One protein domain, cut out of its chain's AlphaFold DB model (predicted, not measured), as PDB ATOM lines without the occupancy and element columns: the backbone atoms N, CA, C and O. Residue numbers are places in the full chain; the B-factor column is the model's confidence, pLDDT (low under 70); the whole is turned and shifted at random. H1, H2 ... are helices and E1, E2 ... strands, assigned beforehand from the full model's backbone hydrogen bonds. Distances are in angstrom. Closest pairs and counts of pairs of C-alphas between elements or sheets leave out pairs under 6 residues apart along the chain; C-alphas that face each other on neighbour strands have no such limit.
ATOM      1  N   SER A  39     145.073 106.249 181.538       91.88
ATOM      2  CA  SER A  39     146.374 105.844 181.014       91.88
ATOM      3  C   SER A  39     146.602 106.475 179.640       91.88
ATOM      4  O   SER A  39     145.727 106.397 178.775       91.88
ATOM      5  N   ILE A  40     147.780 107.057 179.412       91.25
ATOM      6  CA  ILE A  40     148.143 107.661 178.123       91.25
ATOM      7  C   ILE A  40     149.287 106.863 177.515       91.25
ATOM      8  O   ILE A  40     150.370 106.821 178.091       91.25
ATOM      9  N   THR A  41     149.066 106.276 176.340       92.44
ATOM     10  CA  THR A  41     150.117 105.586 175.583       92.44
ATOM     11  C   THR A  41     150.627 106.471 174.456       92.44
ATOM     12  O   THR A  41     149.854 106.929 173.618       92.44
ATOM     13  N   ILE A  42     151.940 106.683 174.428       91.56
ATOM     14  CA  ILE A  42     152.642 107.439 173.394       91.56
ATOM     15  C   ILE A  42     153.520 106.463 172.615       91.56
ATOM     16  O   ILE A  42     154.390 105.803 173.185       91.56
ATOM     17  N   CYS A  43     153.284 106.379 171.309       90.12
ATOM     18  CA  CYS A  43     154.062 105.560 170.389       90.12
ATOM     19  C   CYS A  43     154.815 106.472 169.418       90.12
ATOM     20  O   CYS A  43     154.182 107.318 168.777       90.12
ATOM     21  N   PRO A  44     156.139 106.327 169.275       88.25
ATOM     22  CA  PRO A  44     156.851 107.018 168.217       88.25
ATOM     23  C   PRO A  44     156.420 106.470 166.849       88.25
ATOM     24  O   PRO A  44     156.290 105.264 166.662       88.25
ATOM     25  N   SER A  45     156.255 107.350 165.858       84.31
ATOM     26  CA  SER A  45     155.912 106.922 164.491       84.31
ATOM     27  C   SER A  45     157.020 106.091 163.834       84.31
ATOM     28  O   SER A  45     156.751 105.317 162.919       84.31
ATOM     29  N   SER A  46     158.268 106.261 164.280       83.69
ATOM     30  CA  SER A  46     159.406 105.467 163.817       83.69
ATOM     31  C   SER A  46     159.620 104.279 164.744       83.69
ATOM     32  O   SER A  46     159.965 104.454 165.910       83.69
ATOM     33  N   GLN A  47     159.460 103.075 164.206       80.75
ATOM     34  CA  GLN A  47     159.619 101.828 164.962       80.75
ATOM     35  C   GLN A  47     161.073 101.350 165.026       80.75
ATOM     36  O   GLN A  47     161.431 100.549 165.885       80.75
ATOM     37  N   VAL A  48     161.906 101.844 164.107       83.88
ATOM     38  CA  VAL A  48     163.329 101.518 164.001       83.88
ATOM     39  C   VAL A  48     164.131 102.814 163.988       83.88
ATOM     40  O   VAL A  48     163.833 103.742 163.231       83.88
ATOM     41  N   ARG A  49     165.166 102.891 164.820       88.00
ATOM     42  CA  ARG A  49     166.167 103.953 164.782       88.00
ATOM     43  C   ARG A  49     166.975 103.842 163.498       88.00
ATOM     44  O   ARG A  49     167.674 102.856 163.269       88.00
ATOM     45  N   LYS A  50     166.961 104.917 162.713       88.12
ATOM     46  CA  LYS A  50     167.742 105.020 161.478       88.12
ATOM     47  C   LYS A  50     169.235 104.754 161.696       88.12
ATOM     48  O   LYS A  50     169.854 104.069 160.900       88.12
ATOM     49  N   THR A  51     169.804 105.240 162.797       89.88
ATOM     50  CA  THR A  51     171.227 105.049 163.120       89.88
ATOM     51  C   THR A  51     171.609 103.582 163.301       89.88
ATOM     52  O   THR A  51     172.704 103.189 162.914       89.88
ATOM     53  N   VAL A  52     170.720 102.772 163.881       89.31
ATOM     54  CA  VAL A  52     170.932 101.329 164.052       89.31
ATOM     55  C   VAL A  52     170.800 100.630 162.706       89.31
ATOM     56  O   VAL A  52     171.665  99.835 162.353       89.31
ATOM     57  N   TRP A  53     169.771 100.983 161.934       88.31
ATOM     58  CA  TRP A  53     169.572 100.450 160.590       88.31
ATOM     59  C   TRP A  53     170.791 100.697 159.695       88.31
ATOM     60  O   TRP A  53     171.411  99.747 159.231       88.31
ATOM     61  N   ASP A  54     171.200 101.957 159.545       91.00
ATOM     62  CA  ASP A  54     172.306 102.356 158.667       91.00
ATOM     63  C   ASP A  54     173.653 101.748 159.106       91.00
ATOM     64  O   ASP A  54     174.535 101.535 158.280       91.00
ATOM     65  N   LYS A  55     173.829 101.449 160.402       90.62
ATOM     66  CA  LYS A  55     175.061 100.849 160.942       90.62
ATOM     67  C   LYS A  55     175.232  99.381 160.543       90.62
ATOM     68  O   LYS A  55     176.363  98.945 160.338       90.62
ATOM     69  N   TYR A  56     174.142  98.618 160.524       88.38
ATOM     70  CA  TYR A  56     174.175  97.173 160.280       88.38
ATOM     71  C   TYR A  56     173.699  96.788 158.877       88.38
ATOM     72  O   TYR A  56     173.853  95.631 158.483       88.38
ATOM     73  N   MET A  57     173.173  97.751 158.119       87.50
ATOM     74  CA  MET A  57     172.795  97.576 156.724       87.50
ATOM     75  C   MET A  57     173.971  97.054 155.896       87.50
ATOM     76  O   MET A  57     175.093  97.549 155.995       87.50
ATOM     77  N   ASP A  58     173.693  96.022 155.100       84.44
ATOM     78  CA  ASP A  58     174.639  95.350 154.203       84.44
ATOM     79  C   ASP A  58     175.868  94.733 154.901       84.44
ATOM     80  O   ASP A  58     176.871  94.405 154.263       84.44
ATOM     81  N   THR A  59     175.792  94.519 156.218       86.50
ATOM     82  CA  THR A  59     176.803  93.738 156.938       86.50
ATOM     83  C   THR A  59     176.537  92.243 156.765       86.50
ATOM     84  O   THR A  59     175.402  91.788 156.853       86.50
ATOM     85  N   ASN A  60     177.591  91.446 156.565       80.75
ATOM     86  CA  ASN A  60     177.492  89.981 156.508       80.75
ATOM     87  C   ASN A  60     177.434  89.386 157.930       80.75
ATOM     88  O   ASN A  60     178.319  88.632 158.339       80.75
ATOM     89  N   SER A  61     176.468  89.844 158.728       85.56
ATOM     90  CA  SER A  61     176.296  89.471 160.131       85.56
ATOM     91  C   SER A  61     174.934  88.826 160.352       85.56
ATOM     92  O   SER A  61     173.950  89.256 159.759       85.56
ATOM     93  N   SER A  62     174.859  87.851 161.263       85.06
ATOM     94  CA  SER A  62     173.576  87.247 161.660       85.06
ATOM     95  C   SER A  62     172.595  88.292 162.201       85.06
ATOM     96  O   SER A  62     171.397  88.199 161.981       85.06
ATOM     97  N   TYR A  63     173.118  89.343 162.839       86.38
ATOM     98  CA  TYR A  63     172.323  90.460 163.340       86.38
ATOM     99  C   TYR A  63     171.586  91.222 162.224       86.38
ATOM    100  O   TYR A  63     170.481  91.714 162.440       86.38
ATOM    101  N   TRP A  64     172.179  91.346 161.031       87.62
ATOM    102  CA  TRP A  64     171.511  91.981 159.895       87.62
ATOM    103  C   TRP A  64     170.327  91.148 159.398       87.62
ATOM    104  O   TRP A  64     169.255  91.711 159.170       87.62
ATOM    105  N   ASP A  65     170.491  89.828 159.313       85.31
ATOM    106  CA  ASP A  65     169.409  88.910 158.945       85.31
ATOM    107  C   ASP A  65     168.250  88.994 159.959       85.31
ATOM    108  O   ASP A  65     167.082  89.113 159.581       85.31
ATOM    109  N   ASP A  66     168.577  89.046 161.253       85.38
ATOM    110  CA  ASP A  66     167.604  89.209 162.337       85.38
ATOM    111  C   ASP A  66     166.870  90.564 162.267       85.38
ATOM    112  O   ASP A  66     165.658  90.655 162.484       85.38
ATOM    113  N   LEU A  67     167.589  91.638 161.925       84.94
ATOM    114  CA  LEU A  67     167.023  92.979 161.780       84.94
ATOM    115  C   LEU A  67     166.063  93.073 160.586       84.94
ATOM    116  O   LEU A  67     165.021  93.732 160.675       84.94
ATOM    117  N   GLN A  68     166.396  92.411 159.475       82.75
ATOM    118  CA  GLN A  68     165.513  92.289 158.314       82.75
ATOM    119  C   GLN A  68     164.239  91.526 158.676       82.75
ATOM    120  O   GLN A  68     163.139  92.005 158.388       82.75
ATOM    121  N   LEU A  69     164.381  90.399 159.378       79.94
ATOM    122  CA  LEU A  69     163.256  89.603 159.861       79.94
ATOM    123  C   LEU A  69     162.324  90.430 160.756       79.94
ATOM    124  O   LEU A  69     161.112  90.447 160.548       79.94
ATOM    125  N   TYR A  70     162.887  91.164 161.718       79.94
ATOM    126  CA  TYR A  70     162.123  92.038 162.605       79.94
ATOM    127  C   TYR A  70     161.361  93.119 161.831       79.94
ATOM    128  O   TYR A  70     160.171  93.326 162.077       79.94
ATOM    129  N   ARG A  71     162.004  93.785 160.862       80.00
ATOM    130  CA  ARG A  71     161.337  94.788 160.018       80.00
ATOM    131  C   ARG A  71     160.155  94.177 159.267       80.00
ATOM    132  O   ARG A  71     159.072  94.763 159.258       80.00
ATOM    133  N   ASP A  72     160.366  93.025 158.647       75.44
ATOM    134  CA  ASP A  72     159.383  92.407 157.758       75.44
ATOM    135  C   ASP A  72     158.190  91.822 158.534       75.44
ATOM    136  O   ASP A  72     157.054  91.908 158.070       75.44
ATOM    137  N   VAL A  73     158.418  91.296 159.741       72.38
ATOM    138  CA  VAL A  73     157.365  90.715 160.592       72.38
ATOM    139  C   VAL A  73     156.630  91.774 161.418       72.38
ATOM    140  O   VAL A  73     155.404  91.740 161.499       72.38
ATOM    141  N   MET A  74     157.360  92.705 162.041       68.69
ATOM    142  CA  MET A  74     156.804  93.610 163.058       68.69
ATOM    143  C   MET A  74     156.493  95.008 162.514       68.69
ATOM    144  O   MET A  74     155.442  95.561 162.831       68.69
ATOM    145  N   ALA A  75     157.374  95.580 161.685       67.81
ATOM    146  CA  ALA A  75     157.272  96.987 161.280       67.81
ATOM    147  C   ALA A  75     156.550  97.215 159.941       67.81
ATOM    148  O   ALA A  75     155.950  98.269 159.729       67.81
ATOM    149  N   CYS A  76     156.603  96.249 159.021       64.75
ATOM    150  CA  CYS A  76     156.071  96.373 157.662       64.75
ATOM    151  C   CYS A  76     155.187  95.180 157.260       64.75
ATOM    152  O   CYS A  76     155.352  94.624 156.174       64.75
ATOM    153  N   SER A  77     154.200  94.812 158.087       58.59
ATOM    154  CA  SER A  77     153.319  93.655 157.820       58.59
ATOM    155  C   SER A  77     152.362  93.807 156.618       58.59
ATOM    156  O   SER A  77     151.489  92.968 156.403       58.59
ATOM    157  N   THR A  78     152.510  94.850 155.795       51.22
ATOM    158  CA  THR A  78     151.619  95.137 154.660       51.22
ATOM    159  C   THR A  78     151.987  94.444 153.348       51.22
ATOM    160  O   THR A  78     151.261  94.620 152.371       51.22
ATOM    161  N   ASN A  79     153.036  93.615 153.284       44.97
ATOM    162  CA  ASN A  79     153.361  92.894 152.050       44.97
ATOM    163  C   ASN A  79     152.900  91.431 152.073       44.97
ATOM    164  O   ASN A  79     153.553  90.533 152.592       44.97
ATOM    165  N   THR A  80     151.807  91.198 151.352       43.06
ATOM    166  CA  THR A  80     151.265  89.918 150.869       43.06
ATOM    167  C   THR A  80     152.195  89.144 149.913       43.06
ATOM    168  O   THR A  80     151.748  88.251 149.199       43.06
ATOM    169  N   TYR A  81     153.497  89.441 149.910       41.84
ATOM    170  CA  TYR A  81     154.531  88.749 149.138       41.84
ATOM    171  C   TYR A  81     155.562  88.126 150.083       41.84
ATOM    172  O   TYR A  81     156.765  88.352 149.968       41.84
ATOM    173  N   PHE A  82     155.087  87.322 151.035       48.88
ATOM    174  CA  PHE A  82     155.964  86.401 151.745       48.88
ATOM    175  C   PHE A  82     156.495  85.385 150.732       48.88
ATOM    176  O   PHE A  82     155.759  84.574 150.172       48.88
ATOM    177  N   HIS A  83     157.790  85.475 150.442       44.25
ATOM    178  CA  HIS A  83     158.491  84.512 149.612       44.25
ATOM    179  C   HIS A  83     158.331  83.130 150.265       44.25
ATOM    180  O   HIS A  83     158.816  82.908 151.373       44.25
ATOM    181  N   SER A  84     157.628  82.222 149.583       47.41
ATOM    182  CA  SER A  84     157.220  80.867 150.019       47.41
ATOM    183  C   SER A  84     158.291  79.984 150.694       47.41
ATOM    184  O   SER A  84     157.960  78.968 151.303       47.41
ATOM    185  N   ASN A  85     159.570  80.367 150.648       45.00
ATOM    186  CA  ASN A  85     160.667  79.669 151.321       45.00
ATOM    187  C   ASN A  85     160.939  80.158 152.761       45.00
ATOM    188  O   ASN A  85     161.489  79.394 153.548       45.00
ATOM    189  N   LEU A  86     160.526  81.377 153.137       46.69
ATOM    190  CA  LEU A  86     160.635  81.903 154.512       46.69
ATOM    191  C   LEU A  86     159.443  81.471 155.391       46.69
ATOM    192  O   LEU A  86     159.537  81.401 156.614       46.69
ATOM    193  N   GLU A  87     158.329  81.112 154.746       46.50
ATOM    194  CA  GLU A  87     157.068  80.678 155.363       46.50
ATOM    195  C   GLU A  87     157.200  79.371 156.171       46.50
ATOM    196  O   GLU A  87     156.420  79.125 157.092       46.50
ATOM    197  N   LYS A  88     158.210  78.542 155.859       44.88
ATOM    198  CA  LYS A  88     158.543  77.334 156.630       44.88
ATOM    199  C   LYS A  88     159.374  77.618 157.884       44.88
ATOM    200  O   LYS A  88     159.201  76.904 158.858       44.88
ATOM    201  N   GLY A  89     160.228  78.646 157.880       45.38
ATOM    202  CA  GLY A  89     161.069  78.996 159.036       45.38
ATOM    203  C   GLY A  89     160.352  79.879 160.062       45.38
ATOM    204  O   GLY A  89     160.493  79.682 161.264       45.38
ATOM    205  N   LEU A  90     159.512  80.807 159.594       49.47
ATOM    206  CA  LEU A  90     158.780  81.757 160.446       49.47
ATOM    207  C   LEU A  90     157.645  81.133 161.267       49.47
ATOM    208  O   LEU A  90     157.262  81.678 162.299       49.47
ATOM    209  N   LYS A  91     157.088  80.002 160.814       49.44
ATOM    210  CA  LYS A  91     156.022  79.289 161.532       49.44
ATOM    211  C   LYS A  91     156.519  78.511 162.749       49.44
ATOM    212  O   LYS A  91     155.686  78.146 163.573       49.44
ATOM    213  N   GLU A  92     157.821  78.243 162.861       52.16
ATOM    214  CA  GLU A  92     158.329  77.321 163.883       52.16
ATOM    215  C   GLU A  92     158.933  77.990 165.121       52.16
ATOM    216  O   GLU A  92     158.833  77.394 166.191       52.16
ATOM    217  N   TYR A  93     159.463  79.219 165.065       55.31
ATOM    218  CA  TYR A  93     159.904  79.902 166.290       55.31
ATOM    219  C   TYR A  93     160.155  81.403 166.073       55.31
ATOM    220  O   TYR A  93     161.131  81.787 165.432       55.31
ATOM    221  N   ILE A  94     159.307  82.270 166.634       63.59
ATOM    222  CA  ILE A  94     159.715  83.653 166.910       63.59
ATOM    223  C   ILE A  94     160.448  83.608 168.247       63.59
ATOM    224  O   ILE A  94     159.821  83.403 169.287       63.59
ATOM    225  N   ASP A  95     161.769  83.768 168.216       74.31
ATOM    226  CA  ASP A  95     162.572  83.840 169.434       74.31
ATOM    227  C   ASP A  95     162.229  85.131 170.197       74.31
ATOM    228  O   ASP A  95     162.480  86.250 169.738       74.31
ATOM    229  N   TYR A  96     161.603  84.968 171.364       76.25
ATOM    230  CA  TYR A  96     161.194  86.079 172.216       76.25
ATOM    231  C   TYR A  96     162.386  86.932 172.662       76.25
ATOM    232  O   TYR A  96     162.279  88.160 172.679       76.25
ATOM    233  N   ASP A  97     163.513  86.305 173.004       83.00
ATOM    234  CA  ASP A  97     164.697  87.022 173.466       83.00
ATOM    235  C   ASP A  97     165.321  87.815 172.316       83.00
ATOM    236  O   ASP A  97     165.709  88.970 172.509       83.00
ATOM    237  N   LEU A  98     165.321  87.261 171.100       82.31
ATOM    238  CA  LEU A  98     165.746  87.980 169.898       82.31
ATOM    239  C   LEU A  98     164.894  89.231 169.656       82.31
ATOM    240  O   LEU A  98     165.428  90.334 169.537       82.31
ATOM    241  N   ILE A  99     163.565  89.084 169.633       79.81
ATOM    242  CA  ILE A  99     162.646  90.209 169.405       79.81
ATOM    243  C   ILE A  99     162.773  91.254 170.510       79.81
ATOM    244  O   ILE A  99     162.790  92.451 170.227       79.81
ATOM    245  N   LYS A 100     162.900  90.824 171.767       82.75
ATOM    246  CA  LYS A 100     163.098  91.719 172.908       82.75
ATOM    247  C   LYS A 100     164.394  92.520 172.781       82.75
ATOM    248  O   LYS A 100     164.375  93.729 173.012       82.75
ATOM    249  N   ASN A 101     165.495  91.872 172.402       85.94
ATOM    250  CA  ASN A 101     166.784  92.536 172.211       85.94
ATOM    251  C   ASN A 101     166.726  93.524 171.037       85.94
ATOM    252  O   ASN A 101     167.113  94.681 171.188       85.94
ATOM    253  N   LEU A 102     166.145  93.123 169.904       86.44
ATOM    254  CA  LEU A 102     165.977  94.000 168.742       86.44
ATOM    255  C   LEU A 102     165.063  95.193 169.040       86.44
ATOM    256  O   LEU A 102     165.377  96.309 168.633       86.44
ATOM    257  N   LEU A 103     163.970  94.997 169.784       84.31
ATOM    258  CA  LEU A 103     163.094  96.081 170.241       84.31
ATOM    259  C   LEU A 103     163.836  97.075 171.131       84.31
ATOM    260  O   LEU A 103     163.638  98.281 170.997       84.31
ATOM    261  N   HIS A 104     164.678  96.582 172.034       84.50
ATOM    262  CA  HIS A 104     165.473  97.428 172.913       84.50
ATOM    263  C   HIS A 104     166.519  98.245 172.133       84.50
ATOM    264  O   HIS A 104     166.695  99.440 172.385       84.50
ATOM    265  N   ASP A 105     167.182  97.625 171.159       86.44
ATOM    266  CA  ASP A 105     168.272  98.256 170.415       86.44
ATOM    267  C   ASP A 105     167.752  99.207 169.329       86.44
ATOM    268  O   ASP A 105     168.213 100.348 169.198       86.44
ATOM    269  N   CYS A 106     166.752  98.759 168.570       86.19
ATOM    270  CA  CYS A 106     166.182  99.489 167.443       86.19
ATOM    271  C   CYS A 106     165.085 100.466 167.858       86.19
ATOM    272  O   CYS A 106     164.872 101.450 167.151       86.19
ATOM    273  N   GLY A 107     164.380 100.208 168.959       86.31
ATOM    274  CA  GLY A 107     163.316 101.079 169.442       86.31
ATOM    275  C   GLY A 107     163.857 102.424 169.918       86.31
ATOM    276  O   GLY A 107     164.967 102.524 170.437       86.31
ATOM    277  N   ILE A 108     163.065 103.482 169.748       89.69
ATOM    278  CA  ILE A 108     163.397 104.802 170.298       89.69
ATOM    279  C   ILE A 108     163.288 104.728 171.825       89.69
ATOM    280  O   ILE A 108     162.289 104.235 172.355       89.69
ATOM    281  N   SER A 109     164.307 105.206 172.543       89.75
ATOM    282  CA  SER A 109     164.323 105.133 174.006       89.75
ATOM    283  C   SER A 109     163.417 106.187 174.622       89.75
ATOM    284  O   SER A 109     163.166 107.250 174.052       89.75
ATOM    285  N   CYS A 110     162.981 105.925 175.850       90.56
ATOM    286  CA  CYS A 110     162.172 106.871 176.603       90.56
ATOM    287  C   CYS A 110     162.846 108.251 176.716       90.56
ATOM    288  O   CYS A 110     162.190 109.270 176.528       90.56
ATOM    289  N   SER A 111     164.162 108.298 176.941       90.50
ATOM    290  CA  SER A 111     164.910 109.557 177.056       90.50
ATOM    291  C   SER A 111     164.946 110.377 175.762       90.50
ATOM    292  O   SER A 111     165.103 111.591 175.815       90.50
ATOM    293  N   GLU A 112     164.833 109.731 174.599       89.62
ATOM    294  CA  GLU A 112     164.774 110.432 173.312       89.62
ATOM    295  C   GLU A 112     163.394 111.054 173.061       89.62
ATOM    296  O   GLU A 112     163.306 112.126 172.457       89.62
ATOM    297  N   ILE A 113     162.331 110.401 173.542       89.62
ATOM    298  CA  ILE A 113     160.945 110.876 173.424       89.62
ATOM    299  C   ILE A 113     160.665 111.975 174.449       89.62
ATOM    300  O   ILE A 113     160.133 113.031 174.109       89.62
ATOM    301  N   PHE A 114     161.034 111.742 175.707       91.50
ATOM    302  CA  PHE A 114     160.760 112.633 176.829       91.50
ATOM    303  C   PHE A 114     162.031 113.393 177.212       91.50
ATOM    304  O   PHE A 114     162.754 113.021 178.133       91.50
ATOM    305  N   GLN A 115     162.301 114.471 176.476       88.62
ATOM    306  CA  GLN A 115     163.514 115.287 176.635       88.62
ATOM    307  C   GLN A 115     163.425 116.308 177.778       88.62
ATOM    308  O   GLN A 115     164.420 116.944 178.125       88.62
ATOM    309  N   SER A 116     162.235 116.503 178.345       87.81
ATOM    310  CA  SER A 116     161.963 117.481 179.393       87.81
ATOM    311  C   SER A 116     161.360 116.832 180.632       87.81
ATOM    312  O   SER A 116     160.813 115.730 180.588       87.81
ATOM    313  N   ASP A 117     161.447 117.552 181.752       88.00
ATOM    314  CA  ASP A 117     160.763 117.165 182.980       88.00
ATOM    315  C   ASP A 117     159.243 117.145 182.773       88.00
ATOM    316  O   ASP A 117     158.649 118.029 182.146       88.00
ATOM    317  N   GLY A 118     158.608 116.132 183.355       87.12
ATOM    318  CA  GLY A 118     157.166 115.958 183.312       87.12
ATOM    319  C   GLY A 118     156.495 116.865 184.333       87.12
ATOM    320  O   GLY A 118     156.994 117.053 185.442       87.12
ATOM    321  N   LYS A 119     155.330 117.409 183.990       90.94
ATOM    322  CA  LYS A 119     154.464 118.094 184.953       90.94
ATOM    323  C   LYS A 119     153.273 117.204 185.246       90.94
ATOM    324  O   LYS A 119     152.523 116.867 184.334       90.94
ATOM    325  N   TRP A 120     153.107 116.837 186.509       88.81
ATOM    326  CA  TRP A 120     151.993 116.022 186.966       88.81
ATOM    327  C   TRP A 120     151.268 116.734 188.097       88.81
ATOM    328  O   TRP A 120     151.799 116.875 189.200       88.81
ATOM    329  N   GLN A 121     150.051 117.200 187.812       86.62
ATOM    330  CA  GLN A 121     149.274 118.040 188.725       86.62
ATOM    331  C   GLN A 121     150.125 119.218 189.243       86.62
ATOM    332  O   GLN A 121     150.596 120.026 188.446       86.62
ATOM    333  N   ASN A 122     150.359 119.304 190.557       89.88
ATOM    334  CA  ASN A 122     151.167 120.353 191.185       89.88
ATOM    335  C   ASN A 122     152.628 119.926 191.452       89.88
ATOM    336  O   ASN A 122     153.314 120.521 192.279       89.88
ATOM    337  N   THR A 123     153.097 118.862 190.798       91.19
ATOM    338  CA  THR A 123     154.438 118.294 190.992       91.19
ATOM    339  C   THR A 123     155.225 118.244 189.686       91.19
ATOM    340  O   THR A 123     154.670 118.023 188.607       91.19
ATOM    341  N   THR A 124     156.539 118.437 189.789       92.69
ATOM    342  CA  THR A 124     157.471 118.245 188.674       92.69
ATOM    343  C   THR A 124     158.139 116.885 188.823       92.69
ATOM    344  O   THR A 124     158.853 116.638 189.797       92.69
ATOM    345  N   LEU A 125     157.915 116.010 187.848       90.19
ATOM    346  CA  LEU A 125     158.516 114.688 187.761       90.19
ATOM    347  C   LEU A 125     159.860 114.799 187.042       90.19
ATOM    348  O   LEU A 125     159.923 114.891 185.813       90.19
ATOM    349  N   LYS A 126     160.939 114.784 187.827       88.69
ATOM    350  CA  LYS A 126     162.295 114.640 187.295       88.69
ATOM    351  C   LYS A 126     162.465 113.225 186.758       88.69
ATOM    352  O   LYS A 126     162.087 112.278 187.441       88.69
ATOM    353  N   ASN A 127     163.064 113.094 185.574       88.06
ATOM    354  CA  ASN A 127     163.251 111.810 184.890       88.06
ATOM    355  C   ASN A 127     161.929 111.032 184.711       88.06
ATOM    356  O   ASN A 127     161.668 110.026 185.373       88.06
ATOM    357  N   VAL A 128     161.099 111.506 183.779       89.56
ATOM    358  CA  VAL A 128     159.759 110.959 183.493       89.56
ATOM    359  C   VAL A 128     159.788 109.453 183.208       89.56
ATOM    360  O   VAL A 128     158.853 108.742 183.559       89.56
ATOM    361  N   CYS A 129     160.891 108.942 182.662       90.25
ATOM    362  CA  CYS A 129     161.063 107.533 182.319       90.25
ATOM    363  C   CYS A 129     160.990 106.564 183.504       90.25
ATOM    364  O   CYS A 129     160.747 105.384 183.290       90.25
ATOM    365  N   GLN A 130     161.156 107.035 184.742       89.06
ATOM    366  CA  GLN A 130     160.945 106.211 185.941       89.06
ATOM    367  C   GLN A 130     159.461 105.943 186.223       89.06
ATOM    368  O   GLN A 130     159.123 104.973 186.895       89.06
ATOM    369  N   TYR A 131     158.582 106.803 185.711       87.69
ATOM    370  CA  TYR A 131     157.135 106.765 185.934       87.69
ATOM    371  C   TYR A 131     156.364 106.265 184.708       87.69
ATOM    372  O   TYR A 131     155.133 106.231 184.722       87.69
ATOM    373  N   ILE A 132     157.075 105.896 183.641       90.38
ATOM    374  CA  ILE A 132     156.494 105.432 182.387       90.38
ATOM    375  C   ILE A 132     156.834 103.965 182.181       90.38
ATOM    376  O   ILE A 132     157.981 103.554 182.341       90.38
ATOM    377  N   GLN A 133     155.837 103.177 181.790       89.94
ATOM    378  CA  GLN A 133     156.019 101.764 181.492       89.94
ATOM    379  C   GLN A 133     156.223 101.570 179.984       89.94
ATOM    380  O   GLN A 133     155.436 102.105 179.199       89.94
ATOM    381  N   PRO A 134     157.265 100.840 179.550       88.94
ATOM    382  CA  PRO A 134     157.380 100.427 178.160       88.94
ATOM    383  C   PRO A 134     156.312  99.370 177.852       88.94
ATOM    384  O   PRO A 134     156.191  98.371 178.560       88.94
ATOM    385  N   THR A 135     155.569  99.577 176.771       85.38
ATOM    386  CA  THR A 135     154.474  98.711 176.326       85.38
ATOM    387  C   THR A 135     154.667  98.391 174.851       85.38
ATOM    388  O   THR A 135     154.905  99.293 174.054       85.38
ATOM    389  N   ILE A 136     154.550  97.122 174.464       76.06
ATOM    390  CA  ILE A 136     154.647  96.711 173.057       76.06
ATOM    391  C   ILE A 136     153.235  96.656 172.476       76.06
ATOM    392  O   ILE A 136     152.399  95.887 172.949       76.06
ATOM    393  N   LEU A 137     152.965  97.460 171.449       71.81
ATOM    394  CA  LEU A 137     151.694  97.446 170.726       71.81
ATOM    395  C   LEU A 137     151.946  96.973 169.301       71.81
ATOM    396  O   LEU A 137     152.629  97.663 168.559       71.81
ATOM    397  N   GLY A 138     151.377  95.820 168.931       68.06
ATOM    398  CA  GLY A 138     151.691  95.058 167.711       68.06
ATOM    399  C   GLY A 138     152.182  95.883 166.516       68.06
ATOM    400  O   GLY A 138     153.343  95.770 166.147       68.06
ATOM    401  N   ILE A 139     151.330  96.751 165.957       69.88
ATOM    402  CA  ILE A 139     151.657  97.550 164.757       69.88
ATOM    403  C   ILE A 139     152.492  98.811 165.017       69.88
ATOM    404  O   ILE A 139     152.944  99.438 164.067       69.88
ATOM    405  N   PHE A 140     152.634  99.233 166.272       74.44
ATOM    406  CA  PHE A 140     153.347 100.450 166.671       74.44
ATOM    407  C   PHE A 140     154.709 100.155 167.317       74.44
ATOM    408  O   PHE A 140     155.473 101.083 167.577       74.44
ATOM    409  N   GLY A 141     155.032  98.883 167.558       80.50
ATOM    410  CA  GLY A 141     156.277  98.467 168.187       80.50
ATOM    411  C   GLY A 141     156.369  98.906 169.650       80.50
ATOM    412  O   GLY A 141     155.426  98.728 170.427       80.50
ATOM    413  N   LEU A 142     157.531  99.443 170.034       87.44
ATOM    414  CA  LEU A 142     157.818  99.903 171.393       87.44
ATOM    415  C   LEU A 142     157.162 101.265 171.668       87.44
ATOM    416  O   LEU A 142     157.564 102.291 171.121       87.44
ATOM    417  N   CYS A 143     156.190 101.267 172.572       89.81
ATOM    418  CA  CYS A 143     155.478 102.440 173.058       89.81
ATOM    419  C   CYS A 143     155.712 102.653 174.557       89.81
ATOM    420  O   CYS A 143     156.314 101.831 175.247       89.81
ATOM    421  N   TYR A 144     155.198 103.766 175.068       91.88
ATOM    422  CA  TYR A 144     155.408 104.208 176.437       91.88
ATOM    423  C   TYR A 144     154.083 104.652 177.055       91.88
ATOM    424  O   TYR A 144     153.450 105.583 176.555       91.88
ATOM    425  N   THR A 145     153.655 103.986 178.127       92.38
ATOM    426  CA  THR A 145     152.366 104.235 178.781       92.38
ATOM    427  C   THR A 145     152.538 104.892 180.149       92.38
ATOM    428  O   THR A 145     153.198 104.370 181.048       92.38
ATOM    429  N   ILE A 146     151.911 106.055 180.306       91.12
ATOM    430  CA  ILE A 146     151.829 106.836 181.541       91.12
ATOM    431  C   ILE A 146     150.590 106.397 182.319       91.12
ATOM    432  O   ILE A 146     149.534 106.187 181.722       91.12
ATOM    433  N   ASN A 147     150.705 106.330 183.649       89.12
ATOM    434  CA  ASN A 147     149.594 106.033 184.559       89.12
ATOM    435  C   ASN A 147     148.887 104.697 184.250       89.12
ATOM    436  O   ASN A 147     147.672 104.563 184.385       89.12
ATOM    437  N   MET A 148     149.661 103.710 183.796       86.88
ATOM    438  CA  MET A 148     149.201 102.338 183.623       86.88
ATOM    439  C   MET A 148     149.342 101.574 184.936       86.88
ATOM    440  O   MET A 148     150.345 101.716 185.642       86.88
ATOM    441  N   MET A 149     148.360 100.724 185.240       84.12
ATOM    442  CA  MET A 149     148.523  99.724 186.289       84.12
ATOM    443  C   MET A 149     149.746  98.856 185.958       84.12
ATOM    444  O   MET A 149     149.816  98.335 184.845       84.12
ATOM    445  N   PRO A 150     150.706  98.688 186.882       81.06
ATOM    446  CA  PRO A 150     151.858  97.831 186.649       81.06
ATOM    447  C   PRO A 150     151.448  96.456 186.126       81.06
ATOM    448  O   PRO A 150     150.573  95.811 186.699       81.06
ATOM    449  N   LEU A 151     152.113  95.989 185.067       74.81
ATOM    450  CA  LEU A 151     151.831  94.689 184.444       74.81
ATOM    451  C   LEU A 151     151.827  93.531 185.455       74.81
ATOM    452  O   LEU A 151     150.998  92.635 185.360       74.81
ATOM    453  N   SER A 152     152.707  93.568 186.461       76.19
ATOM    454  CA  SER A 152     152.750  92.562 187.532       76.19
ATOM    455  C   SER A 152     151.498  92.538 188.412       76.19
ATOM    456  O   SER A 152     151.209  91.517 189.027       76.19
ATOM    457  N   GLN A 153     150.764  93.647 188.483       76.38
ATOM    458  CA  GLN A 153     149.546  93.793 189.278       76.38
ATOM    459  C   GLN A 153     148.280  93.528 188.458       76.38
ATOM    460  O   GLN A 153     147.266  93.165 189.043       76.38
ATOM    461  N   MET A 154     148.336  93.641 187.125       73.44
ATOM    462  CA  MET A 154     147.185  93.373 186.251       73.44
ATOM    463  C   MET A 154     146.673  91.932 186.349       73.44
ATOM    464  O   MET A 154     145.488  91.696 186.149       73.44
ATOM    465  N   PHE A 155     147.549  90.975 186.651       73.44
ATOM    466  CA  PHE A 155     147.188  89.559 186.770       73.44
ATOM    467  C   PHE A 155     146.833  89.138 188.198       73.44
ATOM    468  O   PHE A 155     146.665  87.948 188.450       73.44
TER     469      PHE A 155
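AT A GLANCE: This is residues 39 to 155 of the 162 residues of an uncharacterized protein of Acyrthosiphon pisum (UniProt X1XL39). A narrow antiparallel sheet of three strands, E1, E5 and E4, lies between a loose group of three helices, H1, H2 and H4, toward one end of the long axis and a small strand hairpin, E2 and E3, toward the other. A long loop with the short H3 reaches out beyond the helices, and the short H6, residues 151 to 154, is the last named element, one residue before the printed part ends at Phe 155. The printed part has 117 residues, with six named helices and five named strands in the order E1 H1 H2 H3 H4 H5 E2 E3 E4 E5 H6; the class is mixed, helices and strands. It is loose, with a radius of gyration of the C-alphas of 16.9 A, and elongated, spanning 57 by 35 by 24 A.

HOW THE PARTS SIT: E1, residues 40 to 42, is an edge strand, antiparallel to the inner strand E5, residues 141 to 146; N 42 and O 144 are 2.8 A apart, within hydrogen-bond range. E4, residues 132 to 137, is the other edge strand and forms a hairpin with E5, with N 135 and O 143 2.8 A apart. H1, residues 50 to 56, and H2, residues 62 to 75, form a helical hairpin and only just touch, with 3 pairs of C-alphas within 8 A, the closest those of Tyr 56 and Trp 64 at 5.8 A. They run opposite ways at a shallow tilt of 34.8 degrees, only just short of steep. H4, residues 96 to 106, touches H2 about perpendicular, at 88 degrees; the closest C-alphas, of Tyr 70 and Ile 99, are 7.1 A apart. H4 only grazes the sheet, with residues 100 to 106, and H5, residues 110 to 113, only grazes it too. H3, residues 87 to 90, touches no helix. E2, residues 118 to 120, and E3, residues 123 to 125, form an antiparallel hairpin, with N 120 and O 123 2.9 A apart. H6, residues 151 to 154, is not on the three-stranded sheet. Every O i to N i+4 pair is within hydrogen-bond range in H1, H2 and H4; H3, H5 and H6 are too short for such a pair.

IN THESE COORDINATES: E1 begins at C-alpha 40 (148.143, 107.661, 178.123). H2 is the longest helix, 19.0 A from first to last C-alpha; H4 measures 15.1 A and H1 10.2 A. E4 measures 14.9 A and E5 16.4 A. H6 ends at C-alpha 154 (147.185, 93.373, 186.251).

THE WHOLE: The C-alphas farthest apart, of Asn 85 and Asn 122, are 57.7 A apart. The printed part has no cut. The link from H2 to H3 is long, with 11 residues. Mean pLDDT of the printed part is 79.2; residues 74 to 94 and 138 to 139 are under 70.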